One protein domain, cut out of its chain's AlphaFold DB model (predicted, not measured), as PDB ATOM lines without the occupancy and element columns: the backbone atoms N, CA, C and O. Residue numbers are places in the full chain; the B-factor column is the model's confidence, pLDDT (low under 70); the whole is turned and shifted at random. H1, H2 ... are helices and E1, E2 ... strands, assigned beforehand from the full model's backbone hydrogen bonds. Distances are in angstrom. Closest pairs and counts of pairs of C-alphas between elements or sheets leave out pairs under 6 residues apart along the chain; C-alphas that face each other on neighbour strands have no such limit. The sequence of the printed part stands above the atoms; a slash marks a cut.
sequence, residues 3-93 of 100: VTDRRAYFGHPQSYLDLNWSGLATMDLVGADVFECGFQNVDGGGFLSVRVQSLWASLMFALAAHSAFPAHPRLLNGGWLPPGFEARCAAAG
ATOM      1  N   VAL A   3     124.042 138.919 103.602       96.38
ATOM      2  CA  VAL A   3     124.825 140.045 103.080       96.38
ATOM      3  C   VAL A   3     126.275 139.856 103.509       96.38
ATOM      4  O   VAL A   3     126.539 139.586 104.680       96.38
ATOM      5  N   THR A   4     127.203 139.978 102.567       96.31
ATOM      6  CA  THR A   4     128.648 139.929 102.808       96.31
ATOM      7  C   THR A   4     129.328 141.153 102.202       96.31
ATOM      8  O   THR A   4     128.728 141.926 101.457       96.31
ATOM      9  N   ASP A   5     130.621 141.295 102.468       95.94
ATOM     10  CA  ASP A   5     131.511 142.284 101.854       95.94
ATOM     11  C   ASP A   5     131.600 142.202 100.318       95.94
ATOM     12  O   ASP A   5     132.097 143.132  99.697       95.94
ATOM     13  N   ARG A   6     131.107 141.121  99.696       96.38
ATOM     14  CA  ARG A   6     131.181 140.880  98.242       96.38
ATOM     15  C   ARG A   6     129.828 140.823  97.536       96.38
ATOM     16  O   ARG A   6     129.776 141.032  96.325       96.38
ATOM     17  N   ARG A   7     128.755 140.470  98.248       96.38
ATOM     18  CA  ARG A   7     127.434 140.270  97.642       96.38
ATOM     19  C   ARG A   7     126.285 140.297  98.639       96.38
ATOM     20  O   ARG A   7     126.479 140.054  99.831       96.38
ATOM     21  N   ALA A   8     125.070 140.457  98.124       96.50
ATOM     22  CA  ALA A   8     123.847 140.032  98.797       96.50
ATOM     23  C   ALA A   8     123.246 138.818  98.086       96.50
ATOM     24  O   ALA A   8     122.943 138.857  96.897       96.50
ATOM     25  N   TYR A   9     123.039 137.746  98.847       95.00
ATOM     26  CA  TYR A   9     122.448 136.506  98.370       95.00
ATOM     27  C   TYR A   9     121.037 136.310  98.936       95.00
ATOM     28  O   TYR A   9     120.811 136.278 100.155       95.00
ATOM     29  N   PHE A  10     120.080 136.122  98.036       92.69
ATOM     30  CA  PHE A  10     118.686 135.813  98.319       92.69
ATOM     31  C   PHE A  10     118.438 134.359  97.933       92.69
ATOM     32  O   PHE A  10     118.045 134.050  96.814       92.69
ATOM     33  N   GLY A  11     118.702 133.450  98.870       88.75
ATOM     34  CA  GLY A  11     118.396 132.035  98.690       88.75
ATOM     35  C   GLY A  11     116.893 131.794  98.774       88.75
ATOM     36  O   GLY A  11     116.354 131.706  99.875       88.75
ATOM     37  N   HIS A  12     116.227 131.693  97.625       85.06
ATOM     38  CA  HIS A  12     114.871 131.159  97.511       85.06
ATOM     39  C   HIS A  12     114.914 129.884  96.654       85.06
ATOM     40  O   HIS A  12     115.587 129.898  95.620       85.06
ATOM     41  N   PRO A  13     114.204 128.798  97.024       81.62
ATOM     42  CA  PRO A  13     114.308 127.508  96.332       81.62
ATOM     43  C   PRO A  13     113.976 127.542  94.836       81.62
ATOM     44  O   PRO A  13     114.469 126.708  94.086       81.62
ATOM     45  N   GLN A  14     113.138 128.486  94.402       85.06
ATOM     46  CA  GLN A  14     112.670 128.586  93.012       85.06
ATOM     47  C   GLN A  14     113.203 129.818  92.273       85.06
ATOM     48  O   GLN A  14     113.047 129.922  91.063       85.06
ATOM     49  N   SER A  15     113.782 130.781  92.989       81.38
ATOM     50  CA  SER A  15     114.131 132.086  92.421       81.38
ATOM     51  C   SER A  15     115.220 132.739  93.260       81.38
ATOM     52  O   SER A  15     114.956 133.634  94.065       81.38
ATOM     53  N   TYR A  16     116.446 132.242  93.140       88.94
ATOM     54  CA  TYR A  16     117.555 132.873  93.836       88.94
ATOM     55  C   TYR A  16     117.944 134.183  93.144       88.94
ATOM     56  O   TYR A  16     117.771 134.347  91.938       88.94
ATOM     57  N   LEU A  17     118.496 135.107  93.920       89.75
ATOM     58  CA  LEU A  17     119.142 136.307  93.404       89.75
ATOM     59  C   LEU A  17     120.509 136.426  94.069       89.75
ATOM     60  O   LEU A  17     120.612 136.356  95.295       89.75
ATOM     61  N   ASP A  18     121.556 136.586  93.267       92.69
ATOM     62  CA  ASP A  18     122.913 136.848  93.743       92.69
ATOM     63  C   ASP A  18     123.371 138.200  93.193       92.69
ATOM     64  O   ASP A  18     123.655 138.343  92.004       92.69
ATOM     65  N   LEU A  19     123.380 139.210  94.062       94.56
ATOM     66  CA  LEU A  19     123.829 140.557  93.738       94.56
ATOM     67  C   LEU A  19     125.298 140.691  94.117       94.56
ATOM     68  O   LEU A  19     125.618 141.059  95.247       94.56
ATOM     69  N   ASN A  20     126.193 140.403  93.175       95.50
ATOM     70  CA  ASN A  20     127.614 140.681  93.341       95.50
ATOM     71  C   ASN A  20     127.881 142.181  93.166       95.50
ATOM     72  O   ASN A  20     127.545 142.748  92.125       95.50
ATOM     73  N   TRP A  21     128.524 142.810  94.153       96.75
ATOM     74  CA  TRP A  21     128.811 144.246  94.143       96.75
ATOM     75  C   TRP A  21     129.598 144.689  92.911       96.75
ATOM     76  O   TRP A  21     129.277 145.723  92.332       96.75
ATOM     77  N   SER A  22     130.576 143.893  92.466       94.69
ATOM     78  CA  SER A  22     131.401 144.224  91.298       94.69
ATOM     79  C   SER A  22     130.671 144.051  89.964       94.69
ATOM     80  O   SER A  22     131.184 144.478  88.935       94.69
ATOM     81  N   GLY A  23     129.520 143.374  89.957       93.81
ATOM     82  CA  GLY A  23     128.696 143.151  88.766       93.81
ATOM     83  C   GLY A  23     127.588 144.189  88.581       93.81
ATOM     84  O   GLY A  23     126.868 144.141  87.583       93.81
ATOM     85  N   LEU A  24     127.425 145.108  89.534       96.50
ATOM     86  CA  LEU A  24     126.428 146.165  89.444       96.50
ATOM     87  C   LEU A  24     126.879 147.232  88.443       96.50
ATOM     88  O   LEU A  24     128.018 147.686  88.458       96.50
ATOM     89  N   ALA A  25     125.953 147.661  87.597       96.38
ATOM     90  CA  ALA A  25     126.134 148.770  86.669       96.38
ATOM     91  C   ALA A  25     125.595 150.089  87.248       96.38
ATOM     92  O   ALA A  25     126.144 151.155  86.981       96.38
ATOM     93  N   THR A  26     124.539 150.020  88.060       97.38
ATOM     94  CA  THR A  26     123.989 151.162  88.800       97.38
ATOM     95  C   THR A  26     123.594 150.736  90.206       97.38
ATOM     96  O   THR A  26     123.268 149.570  90.439       97.38
ATOM     97  N   MET A  27     123.599 151.680  91.146       97.50
ATOM     98  CA  MET A  27     123.009 151.492  92.469       97.50
ATOM     99  C   MET A  27     122.653 152.832  93.113       97.50
ATOM    100  O   MET A  27     123.303 153.834  92.825       97.50
ATOM    101  N   ASP A  28     121.630 152.847  93.965       97.31
ATOM    102  CA  ASP A  28     121.318 153.966  94.854       97.31
ATOM    103  C   ASP A  28     120.562 153.489  96.109       97.31
ATOM    104  O   ASP A  28     119.939 152.423  96.142       97.31
ATOM    105  N   LEU A  29     120.598 154.311  97.157       96.50
ATOM    106  CA  LEU A  29     119.749 154.177  98.336       96.50
ATOM    107  C   LEU A  29     118.584 155.166  98.212       96.50
ATOM    108  O   LEU A  29     118.681 156.328  98.615       96.50
ATOM    109  N   VAL A  30     117.484 154.705  97.620       94.44
ATOM    110  CA  VAL A  30     116.323 155.548  97.276       94.44
ATOM    111  C   VAL A  30     115.381 155.794  98.462       94.44
ATOM    112  O   VAL A  30     114.533 156.683  98.410       94.44
ATOM    113  N   GLY A  31     115.551 155.045  99.551       90.88
ATOM    114  CA  GLY A  31     114.859 155.221 100.827       90.88
ATOM    115  C   GLY A  31     115.665 154.601 101.967       90.88
ATOM    116  O   GLY A  31     116.620 153.869 101.723       90.88
ATOM    117  N   ALA A  32     115.285 154.867 103.220       88.12
ATOM    118  CA  ALA A  32     116.019 154.353 104.387       88.12
ATOM    119  C   ALA A  32     116.108 152.811 104.420       88.12
ATOM    120  O   ALA A  32     117.067 152.256 104.955       88.12
ATOM    121  N   ASP A  33     115.123 152.141 103.829       94.00
ATOM    122  CA  ASP A  33     114.969 150.692 103.747       94.00
ATOM    123  C   ASP A  33     114.902 150.182 102.297       94.00
ATOM    124  O   ASP A  33     114.543 149.029 102.087       94.00
ATOM    125  N   VAL A  34     115.244 150.998 101.290       96.75
ATOM    126  CA  VAL A  34     115.130 150.605  99.874       96.75
ATOM    127  C   VAL A  34     116.449 150.803  99.143       96.75
ATOM    128  O   VAL A  34     116.874 151.930  98.884       96.75
ATOM    129  N   PHE A  35     117.067 149.684  98.769       96.88
ATOM    130  CA  PHE A  35     118.236 149.631  97.898       96.88
ATOM    131  C   PHE A  35     117.785 149.335  96.466       96.88
ATOM    132  O   PHE A  35     117.080 148.353  96.230       96.88
ATOM    133  N   GLU A  36     118.172 150.178  95.515       98.00
ATOM    134  CA  GLU A  36     117.932 149.969  94.087       98.00
ATOM    135  C   GLU A  36     119.262 149.699  93.390       98.00
ATOM    136  O   GLU A  36     120.255 150.369  93.667       98.00
ATOM    137  N   CYS A  37     119.299 148.723  92.486       97.50
ATOM    138  CA  CYS A  37     120.481 148.454  91.678       97.50
ATOM    139  C   CYS A  37     120.117 147.895  90.309       97.50
ATOM    140  O   CYS A  37     119.058 147.294  90.134       97.50
ATOM    141  N   GLY A  38     121.017 148.080  89.351       96.81
ATOM    142  CA  GLY A  38     120.893 147.522  88.016       96.81
ATOM    143  C   GLY A  38     122.147 146.774  87.594       96.81
ATOM    144  O   GLY A  38     123.258 147.120  87.996       96.81
ATOM    145  N   PHE A  39     121.969 145.731  86.793       95.19
ATOM    146  CA  PHE A  39     123.036 144.847  86.325       95.19
ATOM    147  C   PHE A  39     122.643 144.190  84.997       95.19
ATOM    148  O   PHE A  39     121.469 144.137  84.631       95.19
ATOM    149  N   GLN A  40     123.630 143.691  84.254       93.81
ATOM    150  CA  GLN A  40     123.368 142.883  83.063       93.81
ATOM    151  C   GLN A  40     123.016 141.459  83.482       93.81
ATOM    152  O   GLN A  40     123.728 140.849  84.280       93.81
ATOM    153  N   ASN A  41     121.931 140.922  82.935       87.62
ATOM    154  CA  ASN A  41     121.571 139.534  83.145       87.62
ATOM    155  C   ASN A  41     122.623 138.620  82.500       87.62
ATOM    156  O   ASN A  41     122.830 138.655  81.285       87.62
ATOM    157  N   VAL A  42     123.248 137.783  83.325       81.38
ATOM    158  CA  VAL A  42     124.293 136.837  82.916       81.38
ATOM    159  C   VAL A  42     123.761 135.775  81.949       81.38
ATOM    160  O   VAL A  42     124.507 135.302  81.098       81.38
ATOM    161  N   ASP A  43     122.461 135.473  82.011       83.38
ATOM    162  CA  ASP A  43     121.792 134.497  81.144       83.38
ATOM    163  C   ASP A  43     121.366 135.090  79.782       83.38
ATOM    164  O   ASP A  43     120.626 134.467  79.024       83.38
ATOM    165  N   GLY A  44     121.813 136.309  79.451       77.25
ATOM    166  CA  GLY A  44     121.581 136.931  78.141       77.25
ATOM    167  C   GLY A  44     120.275 137.726  78.009       77.25
ATOM    168  O   GLY A  44     119.886 138.084  76.902       77.25
ATOM    169  N   GLY A  45     119.606 138.044  79.123       80.50
ATOM    170  CA  GLY A  45     118.329 138.778  79.155       80.50
ATOM    171  C   GLY A  45     118.415 140.314  79.136       80.50
ATOM    172  O   GLY A  45     117.395 140.971  79.329       80.50
ATOM    173  N   GLY A  46     119.603 140.893  78.936       90.50
ATOM    174  CA  GLY A  46     119.813 142.347  78.922       90.50
ATOM    175  C   GLY A  46     119.866 142.992  80.312       90.50
ATOM    176  O   GLY A  46     120.085 142.318  81.319       90.50
ATOM    177  N   PHE A  47     119.699 144.317  80.367       94.38
ATOM    178  CA  PHE A  47     119.791 145.080  81.613       94.38
ATOM    179  C   PHE A  47     118.559 144.859  82.493       94.38
ATOM    180  O   PHE A  47     117.426 145.061  82.054       94.38
ATOM    181  N   LEU A  48     118.788 144.506  83.753       94.31
ATOM    182  CA  LEU A  48     117.763 144.355  84.776       94.31
ATOM    183  C   LEU A  48     117.956 145.398  85.871       94.31
ATOM    184  O   LEU A  48     119.080 145.792  86.174       94.31
ATOM    185  N   SER A  49     116.848 145.808  86.486       95.31
ATOM    186  CA  SER A  49     116.832 146.644  87.686       95.31
ATOM    187  C   SER A  49     116.032 145.948  88.780       95.31
ATOM    188  O   SER A  49     114.962 145.395  88.520       95.31
ATOM    189  N   VAL A  50     116.560 145.961  90.000       94.75
ATOM    190  CA  VAL A  50     115.958 145.338  91.178       94.75
ATOM    191  C   VAL A  50     115.876 146.360  92.303       94.75
ATOM    192  O   VAL A  50     116.844 147.059  92.602       94.75
ATOM    193  N   ARG A  51     114.722 146.390  92.976       96.69
ATOM    194  CA  ARG A  51     114.537 147.064  94.264       96.69
ATOM    195  C   ARG A  51     114.445 146.038  95.375       96.69
ATOM    196  O   ARG A  51     113.611 145.137  95.327       96.69
ATOM    197  N   VAL A  52     115.267 146.218  96.395       95.00
ATOM    198  CA  VAL A  52     115.262 145.407  97.605       95.00
ATOM    199  C   VAL A  52     114.785 146.273  98.761       95.00
ATOM    200  O   VAL A  52     115.504 147.168  99.206       95.00
ATOM    201  N   GLN A  53     113.588 145.977  99.266       95.31
ATOM    202  CA  GLN A  53     113.097 146.558 100.512       95.31
ATOM    203  C   GLN A  53     113.573 145.714 101.699       95.31
ATOM    204  O   GLN A  53     113.244 144.533 101.811       95.31
ATOM    205  N   SER A  54     114.401 146.294 102.562       92.94
ATOM    206  CA  SER A  54     115.065 145.596 103.659       92.94
ATOM    207  C   SER A  54     115.636 146.576 104.681       92.94
ATOM    208  O   SER A  54     116.221 147.596 104.326       92.94
ATOM    209  N   LEU A  55     115.613 146.192 105.960       92.50
ATOM    210  CA  LEU A  55     116.330 146.905 107.028       92.50
ATOM    211  C   LEU A  55     117.854 146.946 106.806       92.50
ATOM    212  O   LEU A  55     118.552 147.746 107.422       92.50
ATOM    213  N   TRP A  56     118.371 146.093 105.920       93.94
ATOM    214  CA  TRP A  56     119.781 146.036 105.547       93.94
ATOM    215  C   TRP A  56     120.118 146.899 104.323       93.94
ATOM    216  O   TRP A  56     121.237 146.816 103.829       93.94
ATOM    217  N   ALA A  57     119.184 147.705 103.804       95.50
ATOM    218  CA  ALA A  57     119.390 148.497 102.587       95.50
ATOM    219  C   ALA A  57     120.596 149.442 102.676       95.50
ATOM    220  O   ALA A  57     121.433 149.444 101.778       95.50
ATOM    221  N   SER A  58     120.737 150.180 103.781       94.62
ATOM    222  CA  SER A  58     121.888 151.063 104.012       94.62
ATOM    223  C   SER A  58     123.214 150.297 104.088       94.62
ATOM    224  O   SER A  58     124.222 150.767 103.563       94.62
ATOM    225  N   LEU A  59     123.212 149.092 104.673       94.50
ATOM    226  CA  LEU A  59     124.384 148.213 104.705       94.50
ATOM    227  C   LEU A  59     124.749 147.717 103.299       94.50
ATOM    228  O   LEU A  59     125.913 147.786 102.916       94.50
ATOM    229  N   MET A  60     123.769 147.238 102.527       96.62
ATOM    230  CA  MET A  60     123.982 146.792 101.144       96.62
ATOM    231  C   MET A  60     124.516 147.934 100.278       96.62
ATOM    232  O   MET A  60     125.501 147.741  99.571       96.62
ATOM    233  N   PHE A  61     123.933 149.133 100.404       96.94
ATOM    234  CA  PHE A  61     124.435 150.334  99.744       96.94
ATOM    235  C   PHE A  61     125.894 150.604 100.117       96.94
ATOM    236  O   PHE A  61     126.721 150.750  99.225       96.94
ATOM    237  N   ALA A  62     126.233 150.646 101.409       95.12
ATOM    238  CA  ALA A  62     127.588 150.979 101.846       95.12
ATOM    239  C   ALA A  62     128.626 149.988 101.303       95.12
ATOM    240  O   ALA A  62     129.661 150.401 100.783       95.12
ATOM    241  N   LEU A  63     128.335 148.686 101.374       96.75
ATOM    242  CA  LEU A  63     129.232 147.639 100.881       96.75
ATOM    243  C   LEU A  63     129.387 147.697  99.356       96.75
ATOM    244  O   LEU A  63     130.511 147.666  98.853       96.75
ATOM    245  N   ALA A  64     128.285 147.863  98.621       97.44
ATOM    246  CA  ALA A  64     128.319 148.013  97.170       97.44
ATOM    247  C   ALA A  64     129.069 149.286  96.739       97.44
ATOM    248  O   ALA A  64     129.907 149.242  95.838       97.44
ATOM    249  N   ALA A  65     128.818 150.411  97.411       96.81
ATOM    250  CA  ALA A  65     129.454 151.691  97.129       96.81
ATOM    251  C   ALA A  65     130.958 151.653  97.384       96.81
ATOM    252  O   ALA A  65     131.731 152.035  96.511       96.81
ATOM    253  N   HIS A  66     131.390 151.122  98.529       94.88
ATOM    254  CA  HIS A  66     132.814 150.966  98.815       94.88
ATOM    255  C   HIS A  66     133.514 150.012  97.840       94.88
ATOM    256  O   HIS A  66     134.665 150.255  97.485       94.88
ATOM    257  N   SER A  67     132.835 148.952  97.395       96.44
ATOM    258  CA  SER A  67     133.429 147.961  96.497       96.44
ATOM    259  C   SER A  67     133.494 148.407  95.034       96.44
ATOM    260  O   SER A  67     134.449 148.042  94.354       96.44
ATOM    261  N   ALA A  68     132.475 149.105  94.523       96.19
ATOM    262  CA  ALA A  68     132.301 149.318  93.081       96.19
ATOM    263  C   ALA A  68     132.012 150.774  92.677       96.19
ATOM    264  O   ALA A  68     132.223 151.135  91.522       96.19
ATOM    265  N   PHE A  69     131.585 151.637  93.607       96.44
ATOM    266  CA  PHE A  69     131.236 153.034  93.316       96.44
ATOM    267  C   PHE A  69     131.846 154.005  94.345       96.44
ATOM    268  O   PHE A  69     131.117 154.745  95.012       96.44
ATOM    269  N   PRO A  70     133.184 154.054  94.488       95.38
ATOM    270  CA  PRO A  70     133.832 154.864  95.522       95.38
ATOM    271  C   PRO A  70     133.587 156.374  95.361       95.38
ATOM    272  O   PRO A  70     133.670 157.120  96.330       95.38
ATOM    273  N   ALA A  71     133.246 156.830  94.151       95.44
ATOM    274  CA  ALA A  71     132.899 158.221  93.859       95.44
ATOM    275  C   ALA A  71     131.390 158.526  93.985       95.44
ATOM    276  O   ALA A  71     130.940 159.587  93.553       95.44
ATOM    277  N   HIS A  72     130.582 157.608  94.531       96.06
ATOM    278  CA  HIS A  72     129.135 157.804  94.614       96.06
ATOM    279  C   HIS A  72     128.784 158.998  95.525       96.06
ATOM    280  O   HIS A  72     129.200 159.011  96.688       96.06
ATOM    281  N   PRO A  73     127.959 159.971  95.086       94.06
ATOM    282  CA  PRO A  73     127.682 161.183  95.863       94.06
ATOM    283  C   PRO A  73     127.141 160.904  97.265       94.06
ATOM    284  O   PRO A  73     127.600 161.511  98.230       94.06
ATOM    285  N   ARG A  74     126.211 159.944  97.396       93.19
ATOM    286  CA  ARG A  74     125.682 159.549  98.711       93.19
ATOM    287  C   ARG A  74     126.732 158.945  99.629       93.19
ATOM    288  O   ARG A  74     126.623 159.131 100.833       93.19
ATOM    289  N   LEU A  75     127.713 158.226  99.079       93.50
ATOM    290  CA  LEU A  75     128.802 157.664  99.872       93.50
ATOM    291  C   LEU A  75     129.654 158.800 100.441       93.50
ATOM    292  O   LEU A  75     129.868 158.851 101.648       93.50
ATOM    293  N   LEU A  76     130.051 159.740  99.579       92.56
ATOM    294  CA  LEU A  76     130.923 160.859  99.930       92.56
ATOM    295  C   LEU A  76     130.274 161.856 100.897       92.56
ATOM    296  O   LEU A  76     130.948 162.396 101.765       92.56
ATOM    297  N   ASN A  77     128.971 162.116 100.766       89.81
ATOM    298  CA  ASN A  77     128.269 163.060 101.641       89.81
ATOM    299  C   ASN A  77     127.668 162.408 102.905       89.81
ATOM    300  O   ASN A  77     127.067 163.097 103.735       89.81
ATOM    301  N   GLY A  78     127.801 161.086 103.062       89.50
ATOM    302  CA  GLY A  78     127.226 160.332 104.178       89.50
ATOM    303  C   GLY A  78     125.693 160.226 104.154       89.50
ATOM    304  O   GLY A  78     125.091 159.820 105.145       89.50
ATOM    305  N   GLY A  79     125.036 160.564 103.042       89.75
ATOM    306  CA  GLY A  79     123.578 160.537 102.870       89.75
ATOM    307  C   GLY A  79     122.964 159.134 102.832       89.75
ATOM    308  O   GLY A  79     121.762 158.995 102.612       89.75
ATOM    309  N   TRP A  80     123.782 158.099 103.017       91.75
ATOM    310  CA  TRP A  80     123.365 156.708 103.198       91.75
ATOM    311  C   TRP A  80     123.119 156.330 104.662       91.75
ATOM    312  O   TRP A  80     122.516 155.293 104.946       91.75
ATOM    313  N   LEU A  81     123.586 157.158 105.598       89.81
ATOM    314  CA  LEU A  81     123.359 156.944 107.017       89.81
ATOM    315  C   LEU A  81     121.906 157.276 107.360       89.81
ATOM    316  O   LEU A  81     121.355 158.255 106.847       89.81
ATOM    317  N   PRO A  82     121.261 156.508 108.255       84.44
ATOM    318  CA  PRO A  82     119.895 156.814 108.628       84.44
ATOM    319  C   PRO A  82     119.828 158.163 109.368       84.44
ATOM    320  O   PRO A  82     120.733 158.470 110.151       84.44
ATOM    321  N   PRO A  83     118.742 158.945 109.223       84.31
ATOM    322  CA  PRO A  83     118.617 160.262 109.848       84.31
ATOM    323  C   PRO A  83     118.924 160.245 111.349       84.31
ATOM    324  O   PRO A  83     118.499 159.330 112.061       84.31
ATOM    325  N   GLY A  84     119.683 161.240 111.820       86.50
ATOM    326  CA  GLY A  84     120.095 161.359 113.221       86.50
ATOM    327  C   GLY A  84     121.130 160.323 113.669       86.50
ATOM    328  O   GLY A  84     121.225 160.049 114.863       86.50
ATOM    329  N   PHE A  85     121.877 159.710 112.744       87.00
ATOM    330  CA  PHE A  85     122.913 158.727 113.068       87.00
ATOM    331  C   PHE A  85     123.917 159.261 114.092       87.00
ATOM    332  O   PHE A  85     124.104 158.629 115.129       87.00
ATOM    333  N   GLU A  86     124.474 160.450 113.869       87.38
ATOM    334  CA  GLU A  86     125.473 161.045 114.758       87.38
ATOM    335  C   GLU A  86     124.891 161.321 116.152       87.38
ATOM    336  O   GLU A  86     125.511 160.999 117.168       87.38
ATOM    337  N   ALA A  87     123.656 161.833 116.211       88.19
ATOM    338  CA  ALA A  87     122.944 162.062 117.468       88.19
ATOM    339  C   ALA A  87     122.694 160.751 118.236       88.19
ATOM    340  O   ALA A  87     122.863 160.704 119.454       88.19
ATOM    341  N   ARG A  88     122.347 159.662 117.535       88.38
ATOM    342  CA  ARG A  88     122.187 158.332 118.144       88.38
ATOM    343  C   ARG A  88     123.514 157.750 118.625       88.38
ATOM    344  O   ARG A  88     123.539 157.143 119.691       88.38
ATOM    345  N   CYS A  89     124.609 157.948 117.888       87.38
ATOM    346  CA  CYS A  89     125.945 157.559 118.343       87.38
ATOM    347  C   CYS A  89     126.311 158.278 119.645       87.38
ATOM    348  O   CYS A  89     126.703 157.616 120.607       87.38
ATOM    349  N   ALA A  90     126.101 159.596 119.704       87.75
ATOM    350  CA  ALA A  90     126.349 160.394 120.901       87.75
ATOM    351  C   ALA A  90     125.491 159.934 122.091       87.75
ATOM    352  O   ALA A  90     126.021 159.711 123.178       87.75
ATOM    353  N   ALA A  91     124.187 159.708 121.881       90.81
ATOM    354  CA  ALA A  91     123.279 159.214 122.918       90.81
ATOM    355  C   ALA A  91     123.673 157.821 123.446       90.81
ATOM    356  O   ALA A  91     123.482 157.526 124.622       90.81
ATOM    357  N   ALA A  92     124.259 156.979 122.594       91.19
ATOM    358  CA  ALA A  92     124.781 155.667 122.968       91.19
ATOM    359  C   ALA A  92     126.203 155.712 123.570       91.19
ATOM    360  O   ALA A  92     126.789 154.655 123.812       91.19
ATOM    361  N   GLY A  93     126.793 156.900 123.760       89.69
ATOM    362  CA  GLY A  93     128.167 157.064 124.248       89.69
ATOM    363  C   GLY A  93     129.232 156.519 123.289       89.69
ATOM    364  O   GLY A  93     130.333 156.169 123.714       89.69
TER     365      GLY A  93
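AT A GLANCE: This is residues 3 to 93 of the 100 residues of an uncharacterized protein of Streptomyces sp. ICC1 (UniProt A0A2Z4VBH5). A three-stranded twisted wall, E3 E4 E5, has the helix H1 packed slantwise over one face, mainly over its edge strand E3, and its other face bare. A small separate hairpin, E1 and E2, sits beside H1, the short H2 packs on the far side of H1, and a tail with H3 sticks out at one end with residues 84 to 93, while the tip of the E1 to E2 loop, residues 11 to 16, also stands free. The printed part has 91 residues with five named strands and then three named helices, in the order E1 E2 E3 E4 E5 H1 H2 H3; both sheets are antiparallel and the class is mixed, helices and strands. The whole is only just compact, close to loose, with a radius of gyration of the C-alphas of 14.3 A, and it is elongated, spanning 49 by 30 by 20 A.

IN THESE COORDINATES: E3 is residues 24 to 31, 18.6 A long, and begins at C-alpha 24 (126.428, 146.165, 89.444). E4 is residues 34 to 40, 20.3 A, and E5 is residues 47 to 53, 20.1 A. H1 is residues 57 to 68, 16.1 A, and begins at C-alpha 57 (119.390, 148.497, 102.587). E1 is residues 7 to 10 and E2 residues 17 to 20. H2 is residues 73 to 76, and H3 is residues 85 to 91, ending at C-alpha 91 (123.279, 159.214, 122.918).

HOW THE PARTS SIT: E3, E4 and E5 form a meander, each strand the antiparallel neighbour of the one before, in a sheet twisted, with C-alphas up to 4.1 A off its best plane. E3 and E4 are a hairpin, with N 28 and O 36 within hydrogen-bond range at 2.8 A; E4 and E5 are another, with N 37 and O 50 at 3.0 A. H1 is on this sheet, making two layers, helix on one face of a sheet, at a height over the sheet of 9.0 A. The closest C-alphas of E3 and H1 are those of Leu 29 and Phe 61, 6.2 A apart. E1 and E2 are an antiparallel hairpin, with N 10 and O 17 at 2.8 A. The closest C-alphas of E1 and H1 are those of Ala 8 and Met 60, 7.2 A apart. H1, with residues 62 to 66 alone, and H2 only just touch, with 3 pairs of C-alphas within 8 A, the closest being Ala 65 and Leu 75 at 6.6 A. H2 only grazes the sheet E3 E4 E5, with residues 73 to 75. H3 is apart from H1 and H2. Every O i to N i+4 pair is within hydrogen-bond range in H1 and H3; H2 is too short for such a pair.

THE WHOLE: The two C-alphas farthest apart are those of Gly 44 and Gly 93, 50.7 A. Without the stretches that stand free, the body has 75 residues and spans 39 by 24 by 20 A. The printed part has no cut, and no link is long. The mean pLDDT of the printed part is 92.5, and no printed residue is under 70.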